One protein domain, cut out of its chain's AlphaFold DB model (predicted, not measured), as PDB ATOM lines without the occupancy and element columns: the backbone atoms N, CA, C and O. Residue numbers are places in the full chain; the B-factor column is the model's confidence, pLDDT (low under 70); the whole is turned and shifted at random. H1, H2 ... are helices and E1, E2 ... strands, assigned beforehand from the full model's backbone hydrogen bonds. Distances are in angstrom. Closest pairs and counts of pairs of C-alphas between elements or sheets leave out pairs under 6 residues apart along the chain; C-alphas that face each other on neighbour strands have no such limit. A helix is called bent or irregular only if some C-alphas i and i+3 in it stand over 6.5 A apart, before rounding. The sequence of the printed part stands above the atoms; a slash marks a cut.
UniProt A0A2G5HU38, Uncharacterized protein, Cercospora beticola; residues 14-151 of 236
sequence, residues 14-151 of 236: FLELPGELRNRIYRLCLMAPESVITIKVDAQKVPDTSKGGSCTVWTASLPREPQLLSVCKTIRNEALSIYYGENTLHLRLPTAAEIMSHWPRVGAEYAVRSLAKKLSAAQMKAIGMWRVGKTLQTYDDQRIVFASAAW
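Overview. This is residues 14 to 151 of the 236 residues of an uncharacterized protein of Cercospora beticola (UniProt A0A2G5HU38). A strongly twisted five-strand sheet curls round one helix, H4, and a cluster of helices, H1, H2 and H3, sits at one end of an elongated domain. The long E1 and E2 hairpin reaches to the other end, while the small E4 and E5 hairpin joins the rest of the sheet loosely, E5 meeting E3 only at a point. The printed part has 138 residues with five named helices and five named strands, in the order H1 E1 E2 H2 H3 E3 H4 H5 E4 E5, and the class is mixed, helices and strands. The sheet runs E2 E1 E3 E5 E4 and is mixed. The whole is only just loose, close to compact, with a radius of gyration of the C-alphas of 17.6 A, and it spans 61 by 34 by 27 A.

Along the chain. H1, residues 19 to 30, begins with C-alpha 19 at (10.214, -3.308, 35.607) and is 15.7 A long from first to last C-alpha. E1, residues 36 to 48, is the longest strand at 35.9 A and ends with C-alpha 48 at (52.458, 1.499, 4.750). E2, residues 53 to 61, is 25.4 A long. H2, residues 67 to 70, is followed by H3, residues 73 to 85, of 17.8 A. H3 is neither bent nor irregular, but only just: C-alphas 78 and 81 are 6.2 A apart. E3 holds residues 88 to 92. After residues 93 to 105, a stretch with no named element, H4 takes residues 106 to 118 and is 18.9 A long. H5, residues 121 to 126, comes next, then E4, residues 135 to 139, and E5, residues 144 to 148, which ends with C-alpha 148 at (23.549, 8.461, 11.435).

Arrangement. H3 is the hub and touches H1, H2 and H5. H1 touches residues 78 to 83 of H3 alone, at a steep tilt of 61 degrees, the same way; the closest C-alphas, of Leu 30 and Tyr 83, are 5.4 A apart. E1 has staggered pairing. Its residues 36 to 40 pair with E3, parallel, with N 39 and O 90 at 2.7 A. Its residues 40 to 48 pair with E2, antiparallel, with N 44 and O 57 at 2.9 A. H2 touches residues 75 to 80 of H3 alone, and the closest C-alphas, of Leu 69 and Arg 76, are 4.5 A apart. H4 is on the sheet, and its closest C-alphas to E2 are those of Ala 60 and Leu 115, 5.2 A apart. E3 and H4 are near each other. H5 touches residues 80 to 85 of H3 alone at a steep tilt of 56 degrees, the same way, with C-alphas of Ser 81 and Ala 126 closest at 4.8 A. E4 and E5 are an antiparallel hairpin, with N 146 and O 137 at 3.1 A. H1 and H4 are apart. Every O i to N i+4 pair is within hydrogen-bond range in H1, H4 and H5; in H3 it is 7 of 9, and H2 is too short for such a pair.

Size, cuts and confidence. The two C-alphas farthest apart, those of Glu 16 and Gly 52, are 61.9 A from each other. The printed part has no cut. The link from E3 to H4, with 13 residues, is long, and the link from H5 to E4, with 8 residues, is short. The mean pLDDT of the printed part is 75.6; residues 94 to 109, residue 111 and residues 127 to 151 are under 70, and E4 and E5 have means of 39 and 37.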
ATOM      1  N   PHE A  14      16.983  -6.872  43.569       95.44
ATOM      2  CA  PHE A  14      16.802  -5.885  42.512       95.44
ATOM      3  C   PHE A  14      15.882  -6.374  41.378       95.44
ATOM      4  O   PHE A  14      15.110  -5.587  40.836       95.44
ATOM      5  N   LEU A  15      15.935  -7.663  41.024       95.38
ATOM      6  CA  LEU A  15      15.077  -8.254  39.992       95.38
ATOM      7  C   LEU A  15      13.644  -8.519  40.477       95.38
ATOM      8  O   LEU A  15      12.765  -8.722  39.642       95.38
ATOM      9  N   GLU A  16      13.395  -8.469  41.787       96.00
ATOM     10  CA  GLU A  16      12.046  -8.563  42.369       96.00
ATOM     11  C   GLU A  16      11.272  -7.238  42.261       96.00
ATOM     12  O   GLU A  16      10.046  -7.218  42.360       96.00
ATOM     13  N   LEU A  17      11.967  -6.123  42.005       97.38
ATOM     14  CA  LEU A  17      11.330  -4.835  41.741       97.38
ATOM     15  C   LEU A  17      10.520  -4.885  40.436       97.38
ATOM     16  O   LEU A  17      11.004  -5.463  39.466       97.38
ATOM     17  N   PRO A  18       9.365  -4.203  40.334       97.94
ATOM     18  CA  PRO A  18       8.681  -3.978  39.062       97.94
ATOM     19  C   PRO A  18       9.603  -3.378  37.993       97.94
ATOM     20  O   PRO A  18      10.499  -2.578  38.296       97.94
ATOM     21  N   GLY A  19       9.373  -3.740  36.729       96.00
ATOM     22  CA  GLY A  19      10.214  -3.308  35.607       96.00
ATOM     23  C   GLY A  19      10.304  -1.785  35.472       96.00
ATOM     24  O   GLY A  19      11.348  -1.251  35.104       96.00
ATOM     25  N   GLU A  20       9.251  -1.063  35.852       97.44
ATOM     26  CA  GLU A  20       9.193   0.399  35.864       97.44
ATOM     27  C   GLU A  20      10.200   0.999  36.852       97.44
ATOM     28  O   GLU A  20      10.906   1.958  36.519       97.44
ATOM     29  N   LEU A  21      10.301   0.419  38.054       98.25
ATOM     30  CA  LEU A  21      11.260   0.859  39.067       98.25
ATOM     31  C   LEU A  21      12.689   0.537  38.635       98.25
ATOM     32  O   LEU A  21      13.557   1.406  38.742       98.25
ATOM     33  N   ARG A  22      12.926  -0.655  38.071       98.19
ATOM     34  CA  ARG A  22      14.241  -1.010  37.511       98.19
ATOM     35  C   ARG A  22      14.655  -0.040  36.409       98.19
ATOM     36  O   ARG A  22      15.748   0.508  36.477       98.19
ATOM     37  N   ASN A  23      13.759   0.271  35.470       97.69
ATOM     38  CA  ASN A  23      14.010   1.239  34.399       97.69
ATOM     39  C   ASN A  23      14.338   2.637  34.932       97.69
ATOM     40  O   ASN A  23      15.228   3.307  34.405       97.69
ATOM     41  N   ARG A  24      13.657   3.086  35.993       97.81
ATOM     42  CA  ARG A  24      13.971   4.369  36.634       97.81
ATOM     43  C   ARG A  24      15.365   4.360  37.262       97.81
ATOM     44  O   ARG A  24      16.099   5.328  37.089       97.81
ATOM     45  N   ILE A  25      15.747   3.268  37.923       97.81
ATOM     46  CA  ILE A  25      17.095   3.099  38.484       97.81
ATOM     47  C   ILE A  25      18.142   3.057  37.364       97.81
ATOM     48  O   ILE A  25      19.142   3.765  37.440       97.81
ATOM     49  N   TYR A  26      17.890   2.314  36.282       98.00
ATOM     50  CA  TYR A  26      18.772   2.274  35.117       98.00
ATOM     51  C   TYR A  26      19.022   3.669  34.544       98.00
ATOM     52  O   TYR A  26      20.176   4.026  34.344       98.00
ATOM     53  N   ARG A  27      17.981   4.488  34.343       97.31
ATOM     54  CA  ARG A  27      18.145   5.866  33.848       97.31
ATOM     55  C   ARG A  27      19.010   6.717  34.767       97.31
ATOM     56  O   ARG A  27      19.934   7.365  34.289       97.31
ATOM     57  N   LEU A  28      18.763   6.653  36.077       96.50
ATOM     58  CA  LEU A  28      19.562   7.377  37.070       96.50
ATOM     59  C   LEU A  28      21.044   6.969  37.041       96.50
ATOM     60  O   LEU A  28      21.906   7.801  37.303       96.50
ATOM     61  N   CYS A  29      21.346   5.709  36.722       96.69
ATOM     62  CA  CYS A  29      22.716   5.198  36.698       96.69
ATOM     63  C   CYS A  29      23.419   5.308  35.335       96.69
ATOM     64  O   CYS A  29      24.649   5.274  35.290       96.69
ATOM     65  N   LEU A  30      22.672   5.346  34.229       96.12
ATOM     66  CA  LEU A  30      23.208   5.147  32.875       96.12
ATOM     67  C   LEU A  30      23.090   6.378  31.979       96.12
ATOM     68  O   LEU A  30      23.763   6.432  30.950       96.12
ATOM     69  N   MET A  31      22.242   7.348  32.314       94.06
ATOM     70  CA  MET A  31      22.161   8.580  31.536       94.06
ATOM     71  C   MET A  31      23.348   9.479  31.873       94.06
ATOM     72  O   MET A  31      23.576   9.828  33.032       94.06
ATOM     73  N   ALA A  32      24.117   9.840  30.848       87.62
ATOM     74  CA  ALA A  32      25.144  10.858  30.985       87.62
ATOM     75  C   ALA A  32      24.489  12.223  31.269       87.62
ATOM     76  O   ALA A  32      23.331  12.439  30.894       87.62
ATOM     77  N   PRO A  33      25.214  13.173  31.883       87.25
ATOM     78  CA  PRO A  33      24.785  14.566  31.898       87.25
ATOM     79  C   PRO A  33      24.441  15.020  30.473       87.25
ATOM     80  O   PRO A  33      25.170  14.704  29.532       87.25
ATOM     81  N   GLU A  34      23.300  15.694  30.315       86.56
ATOM     82  CA  GLU A  34      22.764  16.142  29.013       86.56
ATOM     83  C   GLU A  34      22.441  15.010  28.020       86.56
ATOM     84  O   GLU A  34      22.136  15.274  26.858       86.56
ATOM     85  N   SER A  35      22.483  13.747  28.457       82.06
ATOM     86  CA  SER A  35      22.332  12.566  27.601       82.06
ATOM     87  C   SER A  35      23.367  12.512  26.474       82.06
ATOM     88  O   SER A  35      23.072  12.002  25.394       82.06
ATOM     89  N   VAL A  36      24.581  13.035  26.693       78.12
ATOM     90  CA  VAL A  36      25.651  13.055  25.684       78.12
ATOM     91  C   VAL A  36      26.852  12.234  26.140       78.12
ATOM     92  O   VAL A  36      27.482  12.495  27.163       78.12
ATOM     93  N   ILE A  37      27.231  11.259  25.319       82.44
ATOM     94  CA  ILE A  37      28.404  10.414  25.518       82.44
ATOM     95  C   ILE A  37      29.416  10.716  24.420       82.44
ATOM     96  O   ILE A  37      29.172  10.478  23.239       82.44
ATOM     97  N   THR A  38      30.592  11.198  24.810       83.44
ATOM     98  CA  THR A  38      31.650  11.519  23.850       83.44
ATOM     99  C   THR A  38      32.506  10.292  23.528       83.44
ATOM    100  O   THR A  38      33.156   9.715  24.398       83.44
ATOM    101  N   ILE A  39      32.553   9.929  22.251       84.56
ATOM    102  CA  ILE A  39      33.431   8.919  21.667       84.56
ATOM    103  C   ILE A  39      34.698   9.614  21.185       84.56
ATOM    104  O   ILE A  39      34.653  10.505  20.333       84.56
ATOM    105  N   LYS A  40      35.838   9.177  21.718       85.62
ATOM    106  CA  LYS A  40      37.149   9.644  21.270       85.62
ATOM    107  C   LYS A  40      37.522   8.957  19.960       85.62
ATOM    108  O   LYS A  40      37.316   7.748  19.801       85.62
ATOM    109  N   VAL A  41      38.051   9.744  19.031       82.19
ATOM    110  CA  VAL A  41      38.598   9.270  17.764       82.19
ATOM    111  C   VAL A  41      40.089   9.558  17.759       82.19
ATOM    112  O   VAL A  41      40.495  10.715  17.761       82.19
ATOM    113  N   ASP A  42      40.885   8.497  17.728       86.00
ATOM    114  CA  ASP A  42      42.338   8.576  17.698       86.00
ATOM    115  C   ASP A  42      42.866   8.402  16.271       86.00
ATOM    116  O   ASP A  42      42.320   7.639  15.461       86.00
ATOM    117  N   ALA A  43      43.956   9.113  15.991       85.06
ATOM    118  CA  ALA A  43      44.708   9.061  14.749       85.06
ATOM    119  C   ALA A  43      46.064   8.411  15.010       85.06
ATOM    120  O   ALA A  43      46.857   8.936  15.792       85.06
ATOM    121  N   GLN A  44      46.377   7.316  14.325       86.44
ATOM    122  CA  GLN A  44      47.709   6.725  14.395       86.44
ATOM    123  C   GLN A  44      48.335   6.682  13.007       86.44
ATOM    124  O   GLN A  44      47.766   6.107  12.080       86.44
ATOM    125  N   LYS A  45      49.526   7.269  12.852       85.88
ATOM    126  CA  LYS A  45      50.343   7.049  11.653       85.88
ATOM    127  C   LYS A  45      50.936   5.645  11.725       85.88
ATOM    128  O   LYS A  45      51.646   5.320  12.672       85.88
ATOM    129  N   VAL A  46      50.634   4.829  10.728       87.06
ATOM    130  CA  VAL A  46      51.117   3.457  10.586       87.06
ATOM    131  C   VAL A  46      51.967   3.390   9.312       87.06
ATOM    132  O   VAL A  46      51.571   3.966   8.293       87.06
ATOM    133  N   PRO A  47      53.147   2.747   9.334       89.38
ATOM    134  CA  PRO A  47      53.935   2.553   8.123       89.38
ATOM    135  C   PRO A  47      53.146   1.717   7.106       89.38
ATOM    136  O   PRO A  47      52.628   0.647   7.428       89.38
ATOM    137  N   ASP A  48      53.047   2.215   5.876       86.25
ATOM    138  CA  ASP A  48      52.458   1.499   4.750       86.25
ATOM    139  C   ASP A  48      53.534   0.613   4.114       86.25
ATOM    140  O   ASP A  48      54.363   1.060   3.314       86.25
ATOM    141  N   THR A  49      53.509  -0.667   4.486       81.69
ATOM    142  CA  THR A  49      54.456  -1.688   4.020       81.69
ATOM    143  C   THR A  49      54.416  -1.908   2.509       81.69
ATOM    144  O   THR A  49      55.371  -2.445   1.956       81.69
ATOM    145  N   SER A  50      53.348  -1.483   1.823       80.69
ATOM    146  CA  SER A  50      53.164  -1.737   0.390       80.69
ATOM    147  C   SER A  50      53.802  -0.685  -0.522       80.69
ATOM    148  O   SER A  50      54.099  -0.984  -1.677       80.69
ATOM    149  N   LYS A  51      54.015   0.542  -0.027       78.75
ATOM    150  CA  LYS A  51      54.465   1.685  -0.850       78.75
ATOM    151  C   LYS A  51      55.617   2.488  -0.248       78.75
ATOM    152  O   LYS A  51      55.974   3.524  -0.801       78.75
ATOM    153  N   GLY A  52      56.170   2.059   0.888       83.00
ATOM    154  CA  GLY A  52      57.201   2.823   1.604       83.00
ATOM    155  C   GLY A  52      56.701   4.175   2.137       83.00
ATOM    156  O   GLY A  52      57.505   5.046   2.451       83.00
ATOM    157  N   GLY A  53      55.379   4.364   2.212       85.12
ATOM    158  CA  GLY A  53      54.738   5.563   2.752       85.12
ATOM    159  C   GLY A  53      54.276   5.374   4.197       85.12
ATOM    160  O   GLY A  53      54.495   4.333   4.810       85.12
ATOM    161  N   SER A  54      53.581   6.368   4.751       84.75
ATOM    162  CA  SER A  54      52.818   6.230   5.999       84.75
ATOM    163  C   SER A  54      51.334   6.436   5.714       84.75
ATOM    164  O   SER A  54      50.976   7.436   5.087       84.75
ATOM    165  N   CYS A  55      50.468   5.552   6.199       81.94
ATOM    166  CA  CYS A  55      49.023   5.757   6.190       81.94
ATOM    167  C   CYS A  55      48.550   6.183   7.588       81.94
ATOM    168  O   CYS A  55      49.195   5.887   8.589       81.94
ATOM    169  N   THR A  56      47.443   6.919   7.682       81.44
ATOM    170  CA  THR A  56      46.851   7.241   8.991       81.44
ATOM    171  C   THR A  56      45.648   6.344   9.223       81.44
ATOM    172  O   THR A  56      44.701   6.355   8.434       81.44
ATOM    173  N   VAL A  57      45.696   5.558  10.293       84.19
ATOM    174  CA  VAL A  57      44.610   4.690  10.736       84.19
ATOM    175  C   VAL A  57      43.796   5.430  11.785       84.19
ATOM    176  O   VAL A  57      44.338   5.979  12.741       84.19
ATOM    177  N   TRP A  58      42.482   5.427  11.587       79.81
ATOM    178  CA  TRP A  58      41.530   6.110  12.450       79.81
ATOM    179  C   TRP A  58      40.766   5.097  13.273       79.81
ATOM    180  O   TRP A  58      40.138   4.173  12.740       79.81
ATOM    181  N   THR A  59      40.819   5.271  14.584       82.81
ATOM    182  CA  THR A  59      40.163   4.368  15.518       82.81
ATOM    183  C   THR A  59      39.271   5.147  16.453       82.81
ATOM    184  O   THR A  59      39.741   5.955  17.239       82.81
ATOM    185  N   ALA A  60      37.975   4.860  16.408       82.06
ATOM    186  CA  ALA A  60      37.070   5.275  17.464       82.06
ATOM    187  C   ALA A  60      37.174   4.285  18.633       82.06
ATOM    188  O   ALA A  60      37.195   3.063  18.420       82.06
ATOM    189  N   SER A  61      37.247   4.786  19.861       85.25
ATOM    190  CA  SER A  61      37.159   3.973  21.075       85.25
ATOM    191  C   SER A  61      35.820   4.227  21.754       85.25
ATOM    192  O   SER A  61      35.515   5.367  22.106       85.25
ATOM    193  N   LEU A  62      35.032   3.168  21.958       83.25
ATOM    194  CA  LEU A  62      33.852   3.266  22.808       83.25
ATOM    195  C   LEU A  62      34.281   3.640  24.231       83.25
ATOM    196  O   LEU A  62      35.321   3.158  24.694       83.25
ATOM    197  N   PRO A  63      33.493   4.464  24.937       87.75
ATOM    198  CA  PRO A  63      33.687   4.635  26.365       87.75
ATOM    199  C   PRO A  63      33.546   3.281  27.060       87.75
ATOM    200  O   PRO A  63      32.859   2.374  26.578       87.75
ATOM    201  N   ARG A  64      34.190   3.153  28.217       91.31
ATOM    202  CA  ARG A  64      34.021   1.975  29.062       91.31
ATOM    203  C   ARG A  64      32.545   1.851  29.439       91.31
ATOM    204  O   ARG A  64      31.954   2.820  29.906       91.31
ATOM    205  N   GLU A  65      31.966   0.671  29.232       92.38
ATOM    206  CA  GLU A  65      30.591   0.412  29.659       92.38
ATOM    207  C   GLU A  65      30.456   0.617  31.179       92.38
ATOM    208  O   GLU A  65      31.357   0.218  31.931       92.38
ATOM    209  N   PRO A  66      29.341   1.206  31.653       95.00
ATOM    210  CA  PRO A  66      29.041   1.273  33.075       95.00
ATOM    211  C   PRO A  66      29.048  -0.122  33.704       95.00
ATOM    212  O   PRO A  66      28.555  -1.083  33.113       95.00
ATOM    213  N   GLN A  67      29.559  -0.230  34.934       96.25
ATOM    214  CA  GLN A  67      29.663  -1.510  35.651       96.25
ATOM    215  C   GLN A  67      28.309  -2.223  35.777       96.25
ATOM    216  O   GLN A  67      28.253  -3.453  35.748       96.25
ATOM    217  N   LEU A  68      27.209  -1.464  35.819       95.88
ATOM    218  CA  LEU A  68      25.849  -1.995  35.848       95.88
ATOM    219  C   LEU A  68      25.545  -2.935  34.667       95.88
ATOM    220  O   LEU A  68      24.890  -3.958  34.845       95.88
ATOM    221  N   LEU A  69      26.095  -2.656  33.480       95.94
ATOM    222  CA  LEU A  69      25.928  -3.506  32.294       95.94
ATOM    223  C   LEU A  69      26.723  -4.822  32.370       95.94
ATOM    224  O   LEU A  69      26.565  -5.681  31.500       95.94
ATOM    225  N   SER A  70      27.585  -4.986  33.377       95.44
ATOM    226  CA  SER A  70      28.420  -6.178  33.578       95.44
ATOM    227  C   SER A  70      27.939  -7.101  34.703       95.44
ATOM    228  O   SER A  70      28.515  -8.168  34.878       95.44
ATOM    229  N   VAL A  71      26.878  -6.727  35.431       94.56
ATOM    230  CA  VAL A  71      26.404  -7.471  36.614       94.56
ATOM    231  C   VAL A  71      25.849  -8.847  36.240       94.56
ATOM    232  O   VAL A  71      26.363  -9.871  36.679       94.56
ATOM    233  N   CYS A  72      24.792  -8.895  35.424       94.88
ATOM    234  CA  CYS A  72      24.195 -10.146  34.952       94.88
ATOM    235  C   CYS A  72      23.511  -9.960  33.589       94.88
ATOM    236  O   CYS A  72      23.260  -8.835  33.154       94.88
ATOM    237  N   LYS A  73      23.187 -11.068  32.907       94.25
ATOM    238  CA  LYS A  73      22.580 -11.040  31.560       94.25
ATOM    239  C   LYS A  73      21.232 -10.314  31.531       94.25
ATOM    240  O   LYS A  73      20.983  -9.566  30.592       94.25
ATOM    241  N   THR A  74      20.389 -10.515  32.544       95.31
ATOM    242  CA  THR A  74      19.060  -9.886  32.633       95.31
ATOM    243  C   THR A  74      19.181  -8.372  32.754       95.31
ATOM    244  O   THR A  74      18.684  -7.660  31.885       95.31
ATOM    245  N   ILE A  75      19.933  -7.890  33.755       96.62
ATOM    246  CA  ILE A  75      20.195  -6.456  33.948       96.62
ATOM    247  C   ILE A  75      20.817  -5.868  32.689       96.62
ATOM    248  O   ILE A  75      20.341  -4.850  32.201       96.62
ATOM    249  N   ARG A  76      21.828  -6.536  32.112       96.19
ATOM    250  CA  ARG A  76      22.463  -6.087  30.872       96.19
ATOM    251  C   ARG A  76      21.433  -5.895  29.764       96.19
ATOM    252  O   ARG A  76      21.420  -4.834  29.166       96.19
ATOM    253  N   ASN A  77      20.580  -6.876  29.488       94.12
ATOM    254  CA  ASN A  77      19.626  -6.793  28.380       94.12
ATOM    255  C   ASN A  77      18.606  -5.658  28.550       94.12
ATOM    256  O   ASN A  77      18.304  -4.975  27.573       94.12
ATOM    257  N   GLU A  78      18.109  -5.443  29.769       95.38
ATOM    258  CA  GLU A  78      17.177  -4.348  30.063       95.38
ATOM    259  C   GLU A  78      17.883  -2.986  29.951       95.38
ATOM    260  O   GLU A  78      17.487  -2.117  29.171       95.38
ATOM    261  N   ALA A  79      18.997  -2.840  30.667       96.88
ATOM    262  CA  ALA A  79      19.751  -1.601  30.803       96.88
ATOM    263  C   ALA A  79      20.457  -1.152  29.513       96.88
ATOM    264  O   ALA A  79      20.630   0.048  29.295       96.88
ATOM    265  N   LEU A  80      20.867  -2.086  28.645       94.00
ATOM    266  CA  LEU A  80      21.590  -1.780  27.405       94.00
ATOM    267  C   LEU A  80      20.758  -0.889  26.476       94.00
ATOM    268  O   LEU A  80      21.303   0.025  25.860       94.00
ATOM    269  N   SER A  81      19.450  -1.151  26.392       89.81
ATOM    270  CA  SER A  81      18.523  -0.374  25.563       89.81
ATOM    271  C   SER A  81      18.395   1.073  26.041       89.81
ATOM    272  O   SER A  81      18.353   1.980  25.221       89.81
ATOM    273  N   ILE A  82      18.436   1.296  27.355       93.25
ATOM    274  CA  ILE A  82      18.406   2.631  27.956       93.25
ATOM    275  C   ILE A  82      19.746   3.331  27.727       93.25
ATOM    276  O   ILE A  82      19.783   4.437  27.200       93.25
ATOM    277  N   TYR A  83      20.863   2.671  28.052       94.12
ATOM    278  CA  TYR A  83      22.188   3.279  27.919       94.12
ATOM    279  C   TYR A  83      22.497   3.702  26.478       94.12
ATOM    280  O   TYR A  83      22.990   4.803  26.265       94.12
ATOM    281  N   TYR A  84      22.203   2.861  25.490       86.88
ATOM    282  CA  TYR A  84      22.509   3.166  24.091       86.88
ATOM    283  C   TYR A  84      21.367   3.834  23.318       86.88
ATOM    284  O   TYR A  84      21.640   4.455  22.294       86.88
ATOM    285  N   GLY A  85      20.120   3.683  23.763       84.25
ATOM    286  CA  GLY A  85      18.946   4.240  23.087       84.25
ATOM    287  C   GLY A  85      18.523   5.610  23.611       84.25
ATOM    288  O   GLY A  85      17.981   6.397  22.842       84.25
ATOM    289  N   GLU A  86      18.777   5.917  24.889       88.50
ATOM    290  CA  GLU A  86      18.419   7.213  25.493       88.50
ATOM    291  C   GLU A  86      19.608   8.195  25.566       88.50
ATOM    292  O   GLU A  86      19.393   9.389  25.772       88.50
ATOM    293  N   ASN A  87      20.853   7.737  25.359       84.12
ATOM    294  CA  ASN A  87      22.017   8.623  25.219       84.12
ATOM    295  C   ASN A  87      22.377   8.869  23.746       84.12
ATOM    296  O   ASN A  87      22.349   7.970  22.908       84.12
ATOM    297  N   THR A  88      22.844  10.080  23.464       80.94
ATOM    298  CA  THR A  88      23.397  10.496  22.177       80.94
ATOM    299  C   THR A  88      24.910  10.286  22.172       80.94
ATOM    300  O   THR A  88      25.627  10.776  23.046       80.94
ATOM    301  N   LEU A  89      25.424   9.566  21.175       80.50
ATOM    302  CA  LEU A  89      26.858   9.313  21.020       80.50
ATOM    303  C   LEU A  89      27.498  10.383  20.122       80.50
ATOM    304  O   LEU A  89      27.263  10.408  18.914       80.50
ATOM    305  N   HIS A  90      28.336  11.249  20.688       80.44
ATOM    306  CA  HIS A  90      29.063  12.284  19.948       80.44
ATOM    307  C   HIS A  90      30.460  11.801  19.582       80.44
ATOM    308  O   HIS A  90      31.285  11.560  20.460       80.44
ATOM    309  N   LEU A  91      30.771  11.706  18.290       75.94
ATOM    310  CA  LEU A  91      32.150  11.490  17.862       75.94
ATOM    311  C   LEU A  91      32.908  12.813  17.942       75.94
ATOM    312  O   LEU A  91      32.716  13.704  17.113       75.94
ATOM    313  N   ARG A  92      33.796  12.931  18.931       77.31
ATOM    314  CA  ARG A  92      34.732  14.051  18.997       77.31
ATOM    315  C   ARG A  92      35.864  13.775  18.023       77.31
ATOM    316  O   ARG A  92      36.732  12.940  18.284       77.31
ATOM    317  N   LEU A  93      35.831  14.475  16.897       71.81
ATOM    318  CA  LEU A  93      36.949  14.492  15.970       71.81
ATOM    319  C   LEU A  93      38.086  15.340  16.547       71.81
ATOM    320  O   LEU A  93      37.809  16.334  17.227       71.81
ATOM    321  N   PRO A  94      39.352  14.990  16.274       68.69
ATOM    322  CA  PRO A  94      40.441  15.881  16.619       68.69
ATOM    323  C   PRO A  94      40.347  17.169  15.789       68.69
ATOM    324  O   PRO A  94      39.807  17.206  14.674       68.69
ATOM    325  N   THR A  95      40.811  18.254  16.388       65.62
ATOM    326  CA  THR A  95      40.723  19.612  15.856       65.62
ATOM    327  C   THR A  95      41.582  19.788  14.601       65.62
ATOM    328  O   THR A  95      42.505  19.023  14.333       65.62
ATOM    329  N   ALA A  96      41.310  20.841  13.820       60.03
ATOM    330  CA  ALA A  96      42.117  21.185  12.643       60.03
ATOM    331  C   ALA A  96      43.608  21.381  12.979       60.03
ATOM    332  O   ALA A  96      44.468  21.092  12.158       60.03
ATOM    333  N   ALA A  97      43.903  21.872  14.185       64.56
ATOM    334  CA  ALA A  97      45.269  22.046  14.667       64.56
ATOM    335  C   ALA A  97      45.960  20.700  14.953       64.56
ATOM    336  O   ALA A  97      47.166  20.575  14.764       64.56
ATOM    337  N   GLU A  98      45.196  19.682  15.358       62.25
ATOM    338  CA  GLU A  98      45.685  18.319  15.602       62.25
ATOM    339  C   GLU A  98      45.820  17.507  14.303       62.25
ATOM    340  O   GLU A  98      46.491  16.473  14.293       62.25
ATOM    341  N   ILE A  99      45.207  17.953  13.195       61.59
ATOM    342  CA  ILE A  99      45.155  17.182  11.951       61.59
ATOM    343  C   ILE A  99      45.442  18.043  10.724       61.59
ATOM    344  O   ILE A  99      44.649  18.889  10.318       61.59
ATOM    345  N   MET A 100      46.570  17.745  10.081       54.31
ATOM    346  CA  MET A 100      47.032  18.375   8.844       54.31
ATOM    347  C   MET A 100      45.915  18.463   7.774       54.31
ATOM    348  O   MET A 100      45.262  17.472   7.454       54.31
ATOM    349  N   SER A 101      45.746  19.679   7.245       54.31
ATOM    350  CA  SER A 101      44.752  20.301   6.335       54.31
ATOM    351  C   SER A 101      43.918  19.517   5.287       54.31
ATOM    352  O   SER A 101      43.128  20.152   4.589       54.31
ATOM    353  N   HIS A 102      43.971  18.189   5.146       53.91
ATOM    354  CA  HIS A 102      43.244  17.444   4.087       53.91
ATOM    355  C   HIS A 102      42.144  16.508   4.619       53.91
ATOM    356  O   HIS A 102      41.859  15.442   4.079       53.91
ATOM    357  N   TRP A 103      41.526  16.927   5.720       58.09
ATOM    358  CA  TRP A 103      40.968  16.048   6.743       58.09
ATOM    359  C   TRP A 103      39.482  15.602   6.667       58.09
ATOM    360  O   TRP A 103      39.219  14.433   6.947       58.09
ATOM    361  N   PRO A 104      38.459  16.418   6.352       58.19
ATOM    362  CA  PRO A 104      37.196  16.236   7.086       58.19
ATOM    363  C   PRO A 104      36.397  14.958   6.784       58.19
ATOM    364  O   PRO A 104      35.754  14.410   7.676       58.19
ATOM    365  N   ARG A 105      36.404  14.468   5.537       59.97
ATOM    366  CA  ARG A 105      35.398  13.483   5.093       59.97
ATOM    367  C   ARG A 105      35.853  12.031   5.225       59.97
ATOM    368  O   ARG A 105      35.124  11.193   5.748       59.97
ATOM    369  N   VAL A 106      37.069  11.735   4.768       65.31
ATOM    370  CA  VAL A 106      37.566  10.356   4.646       65.31
ATOM    371  C   VAL A 106      37.861   9.753   6.020       65.31
ATOM    372  O   VAL A 106      37.423   8.643   6.319       65.31
ATOM    373  N   GLY A 107      38.557  10.485   6.889       67.56
ATOM    374  CA  GLY A 107      38.950   9.970   8.200       67.56
ATOM    375  C   GLY A 107      37.777   9.746   9.151       67.56
ATOM    376  O   GLY A 107      37.751   8.754   9.878       67.56
ATOM    377  N   ALA A 108      36.755  10.593   9.073       65.69
ATOM    378  CA  ALA A 108      35.547  10.414   9.855       65.69
ATOM    379  C   ALA A 108      34.741   9.181   9.400       65.69
ATOM    380  O   ALA A 108      34.274   8.412  10.239       65.69
ATOM    381  N   GLU A 109      34.674   8.895   8.091       68.12
ATOM    382  CA  GLU A 109      34.091   7.637   7.601       68.12
ATOM    383  C   GLU A 109      34.857   6.411   8.135       68.12
ATOM    384  O   GLU A 109      34.244   5.434   8.579       68.12
ATOM    385  N   TYR A 110      36.194   6.452   8.144       71.94
ATOM    386  CA  TYR A 110      37.005   5.380   8.733       71.94
ATOM    387  C   TYR A 110      36.770   5.227  10.239       71.94
ATOM    388  O   TYR A 110      36.649   4.094  10.706       71.94
ATOM    389  N   ALA A 111      36.645   6.330  10.982       68.81
ATOM    390  CA  ALA A 111      36.360   6.306  12.415       68.81
ATOM    391  C   ALA A 111      35.005   5.652  12.714       68.81
ATOM    392  O   ALA A 111      34.931   4.757  13.556       68.81
ATOM    393  N   VAL A 112      33.954   6.010  11.970       70.38
ATOM    394  CA  VAL A 112      32.620   5.404  12.119       70.38
ATOM    395  C   VAL A 112      32.642   3.922  11.740       70.38
ATOM    396  O   VAL A 112      32.090   3.086  12.454       70.38
ATOM    397  N   ARG A 113      33.326   3.548  10.651       74.00
ATOM    398  CA  ARG A 113      33.499   2.131  10.281       74.00
ATOM    399  C   ARG A 113      34.265   1.353  11.351       74.00
ATOM    400  O   ARG A 113      33.948   0.195  11.609       74.00
ATOM    401  N   SER A 114      35.280   1.969  11.950       76.88
ATOM    402  CA  SER A 114      36.057   1.391  13.047       76.88
ATOM    403  C   SER A 114      35.189   1.206  14.294       76.88
ATOM    404  O   SER A 114      35.204   0.130  14.890       76.88
ATOM    405  N   LEU A 115      34.351   2.196  14.623       75.50
ATOM    406  CA  LEU A 115      33.378   2.124  15.712       75.50
ATOM    407  C   LEU A 115      32.398   0.965  15.519       75.50
ATOM    408  O   LEU A 115      32.218   0.144  16.413       75.50
ATOM    409  N   ALA A 116      31.819   0.858  14.325       75.50
ATOM    410  CA  ALA A 116      30.861  -0.186  13.989       75.50
ATOM    411  C   ALA A 116      31.432  -1.596  14.139       75.50
ATOM    412  O   ALA A 116      30.747  -2.494  14.611       75.50
ATOM    413  N   LYS A 117      32.706  -1.785  13.776       80.38
ATOM    414  CA  LYS A 117      33.405  -3.065  13.952       80.38
ATOM    415  C   LYS A 117      33.619  -3.436  15.422       80.38
ATOM    416  O   LYS A 117      33.814  -4.612  15.708       80.38
ATOM    417  N   LYS A 118      33.631  -2.455  16.328       81.62
ATOM    418  CA  LYS A 118      33.824  -2.661  17.773       81.62
ATOM    419  C   LYS A 118      32.510  -2.846  18.533       81.62
ATOM    420  O   LYS A 118      32.545  -3.307  19.669       81.62
ATOM    421  N   LEU A 119      31.374  -2.494  17.935       77.50
ATOM    422  CA  LEU A 119      30.060  -2.697  18.537       77.50
ATOM    423  C   LEU A 119      29.609  -4.152  18.357       77.50
ATOM    424  O   LEU A 119      29.603  -4.700  17.256       77.50
ATOM    425  N   SER A 120      29.187  -4.778  19.451       84.12
ATOM    426  CA  SER A 120      28.503  -6.073  19.429       84.12
ATOM    427  C   SER A 120      27.125  -5.961  18.768       84.12
ATOM    428  O   SER A 120      26.524  -4.888  18.732       84.12
ATOM    429  N   ALA A 121      26.569  -7.085  18.308       78.44
ATOM    430  CA  ALA A 121      25.225  -7.119  17.721       78.44
ATOM    431  C   ALA A 121      24.142  -6.567  18.667       78.44
ATOM    432  O   ALA A 121      23.214  -5.899  18.217       78.44
ATOM    433  N   ALA A 122      24.281  -6.796  19.977       78.62
ATOM    434  CA  ALA A 122      23.358  -6.275  20.980       78.62
ATOM    435  C   ALA A 122      23.454  -4.748  21.110       78.62
ATOM    436  O   ALA A 122      22.428  -4.077  21.127       78.62
ATOM    437  N   GLN A 123      24.672  -4.195  21.148       79.94
ATOM    438  CA  GLN A 123      24.877  -2.744  21.197       79.94
ATOM    439  C   GLN A 123      24.398  -2.084  19.900       79.94
ATOM    440  O   GLN A 123      23.671  -1.101  19.945       79.94
ATOM    441  N   MET A 124      24.719  -2.670  18.742       73.88
ATOM    442  CA  MET A 124      24.214  -2.215  17.444       73.88
ATOM    443  C   MET A 124      22.682  -2.183  17.412       73.88
ATOM    444  O   MET A 124      22.100  -1.169  17.036       73.88
ATOM    445  N   LYS A 125      22.021  -3.248  17.884       73.12
ATOM    446  CA  LYS A 125      20.559  -3.295  18.022       73.12
ATOM    447  C   LYS A 125      20.030  -2.219  18.975       73.12
ATOM    448  O   LYS A 125      19.016  -1.606  18.661       73.12
ATOM    449  N   ALA A 126      20.699  -1.989  20.104       70.31
ATOM    450  CA  ALA A 126      20.280  -1.014  21.112       70.31
ATOM    451  C   ALA A 126      20.380   0.440  20.622       70.31
ATOM    452  O   ALA A 126      19.503   1.235  20.929       70.31
ATOM    453  N   ILE A 127      21.381   0.767  19.796       66.44
ATOM    454  CA  ILE A 127      21.505   2.086  19.143       66.44
ATOM    455  C   ILE A 127      20.536   2.193  17.936       66.44
ATOM    456  O   ILE A 127      20.500   3.193  17.229       66.44
ATOM    457  N   GLY A 128      19.781   1.134  17.612       61.94
ATOM    458  CA  GLY A 128      19.003   1.057  16.370       61.94
ATOM    459  C   GLY A 128      19.873   0.984  15.104       61.94
ATOM    460  O   GLY A 128      19.362   1.040  13.986       61.94
ATOM    461  N   MET A 129      21.191   0.814  15.251       54.66
ATOM    462  CA  MET A 129      22.154   0.720  14.159       54.66
ATOM    463  C   MET A 129      22.187  -0.695  13.584       54.66
ATOM    464  O   MET A 129      23.087  -1.479  13.864       54.66
ATOM    465  N   TRP A 130      21.244  -1.032  12.708       44.38
ATOM    466  CA  TRP A 130      21.338  -2.284  11.946       44.38
ATOM    467  C   TRP A 130      22.279  -2.172  10.734       44.38
ATOM    468  O   TRP A 130      22.715  -3.194  10.202       44.38
ATOM    469  N   ARG A 131      22.636  -0.941  10.315       42.34
ATOM    470  CA  ARG A 131      23.642  -0.633   9.277       42.34
ATOM    471  C   ARG A 131      24.244   0.760   9.465       42.34
ATOM    472  O   ARG A 131      23.514   1.734   9.576       42.34
ATOM    473  N   VAL A 132      25.568   0.886   9.389       38.50
ATOM    474  CA  VAL A 132      26.233   2.197   9.292       38.50
ATOM    475  C   VAL A 132      25.961   2.798   7.916       38.50
ATOM    476  O   VAL A 132      26.442   2.286   6.903       38.50
ATOM    477  N   GLY A 133      25.169   3.868   7.882       41.53
ATOM    478  CA  GLY A 133      24.981   4.701   6.698       41.53
ATOM    479  C   GLY A 133      26.129   5.696   6.567       41.53
ATOM    480  O   GLY A 133      26.694   6.136   7.563       41.53
ATOM    481  N   LYS A 134      26.498   6.023   5.328       39.38
ATOM    482  CA  LYS A 134      27.639   6.882   4.990       39.38
ATOM    483  C   LYS A 134      27.274   8.369   4.954       39.38
ATOM    484  O   LYS A 134      27.617   9.035   3.978       39.38
ATOM    485  N   THR A 135      26.594   8.905   5.962       39.12
ATOM    486  CA  THR A 135      26.356  10.353   5.950       39.12
ATOM    487  C   THR A 135      26.907  11.003   7.193       39.12
ATOM    488  O   THR A 135      26.416  10.826   8.302       39.12
ATOM    489  N   LEU A 136      27.994  11.717   6.928       40.09
ATOM    490  CA  LEU A 136      28.687  12.621   7.812       40.09
ATOM    491  C   LEU A 136      28.005  13.981   7.669       40.09
ATOM    492  O   LEU A 136      28.107  14.588   6.602       40.09
ATOM    493  N   GLN A 137      27.301  14.447   8.695       41.69
ATOM    494  CA  GLN A 137      26.897  15.853   8.744       41.69
ATOM    495  C   GLN A 137      27.906  16.609   9.604       41.69
ATOM    496  O   GLN A 137      28.167  16.220  10.742       41.69
ATOM    497  N   THR A 138      28.503  17.647   9.025       37.06
ATOM    498  CA  THR A 138      29.382  18.600   9.707       37.06
ATOM    499  C   THR A 138      28.561  19.830  10.069       37.06
ATOM    500  O   THR A 138      28.039  20.480   9.165       37.06
ATOM    501  N   TYR A 139      28.451  20.148  11.359       35.47
ATOM    502  CA  TYR A 139      27.942  21.446  11.820       35.47
ATOM    503  C   TYR A 139      29.111  22.381  12.160       35.47
ATOM    504  O   TYR A 139      30.150  21.926  12.654       35.47
ATOM    505  N   ASP A 140      28.946  23.659  11.826       33.81
ATOM    506  CA  ASP A 140      30.024  24.646  11.750       33.81
ATOM    507  C   ASP A 140      30.637  25.049  13.108       33.81
ATOM    508  O   ASP A 140      30.077  24.796  14.177       33.81
ATOM    509  N   ASP A 141      31.845  25.616  13.014       36.62
ATOM    510  CA  ASP A 141      32.796  26.143  14.016       36.62
ATOM    511  C   ASP A 141      33.234  25.273  15.212       36.62
ATOM    512  O   ASP A 141      34.295  25.528  15.788       36.62
ATOM    513  N   GLN A 142      32.548  24.169  15.527       36.28
ATOM    514  CA  GLN A 142      33.033  23.168  16.504       36.28
ATOM    515  C   GLN A 142      33.157  21.736  15.955       36.28
ATOM    516  O   GLN A 142      33.484  20.813  16.702       36.28
ATOM    517  N   ARG A 143      32.978  21.549  14.636       40.25
ATOM    518  CA  ARG A 143      33.237  20.304  13.876       40.25
ATOM    519  C   ARG A 143      32.752  19.033  14.583       40.25
ATOM    520  O   ARG A 143      33.490  18.054  14.718       40.25
ATOM    521  N   ILE A 144      31.492  19.035  15.000       37.00
ATOM    522  CA  ILE A 144      30.821  17.812  15.439       37.00
ATOM    523  C   ILE A 144      30.386  17.063  14.187       37.00
ATOM    524  O   ILE A 144      29.750  17.625  13.292       37.00
ATOM    525  N   VAL A 145      30.771  15.793  14.120       38.38
ATOM    526  CA  VAL A 145      30.389  14.896  13.042       38.38
ATOM    527  C   VAL A 145      29.353  13.916  13.554       38.38
ATOM    528  O   VAL A 145      29.628  13.068  14.406       38.38
ATOM    529  N   PHE A 146      28.151  14.037  13.001       35.97
ATOM    530  CA  PHE A 146      27.078  13.085  13.234       35.97
ATOM    531  C   PHE A 146      27.275  11.877  12.323       35.97
ATOM    532  O   PHE A 146      27.468  12.018  11.114       35.97
ATOM    533  N   ALA A 147      27.224  10.686  12.913       36.50
ATOM    534  CA  ALA A 147      27.171   9.425  12.194       36.50
ATOM    535  C   ALA A 147      25.773   8.833  12.373       36.50
ATOM    536  O   ALA A 147      25.511   8.152  13.363       36.50
ATOM    537  N   SER A 148      24.863   9.108  11.437       36.28
ATOM    538  CA  SER A 148      23.549   8.461  11.435       36.28
ATOM    539  C   SER A 148      23.612   7.121  10.692       36.28
ATOM    540  O   SER A 148      24.191   6.976   9.610       36.28
ATOM    541  N   ALA A 149      23.037   6.085  11.299       34.06
ATOM    542  CA  ALA A 149      22.877   4.780  10.676       34.06
ATOM    543  C   ALA A 149      21.727   4.804   9.655       34.06
ATOM    544  O   ALA A 149      20.584   4.961  10.042       34.06
ATOM    545  N   ALA A 150      22.080   4.633   8.375       35.28
ATOM    546  CA  ALA A 150      21.282   4.271   7.192       35.28
ATOM    547  C   ALA A 150      19.886   4.912   6.985       35.28
ATOM    548  O   ALA A 150      18.968   4.829   7.787       35.28
ATOM    549  N   TRP A 151      19.726   5.464   5.784       41.81
ATOM    550  CA  TRP A 151      18.669   6.374   5.371       41.81
ATOM    551  C   TRP A 151      17.438   5.599   4.913       41.81
ATOM    552  O   TRP A 151      17.355   5.143   3.772       41.81
TER     553      TRP A 151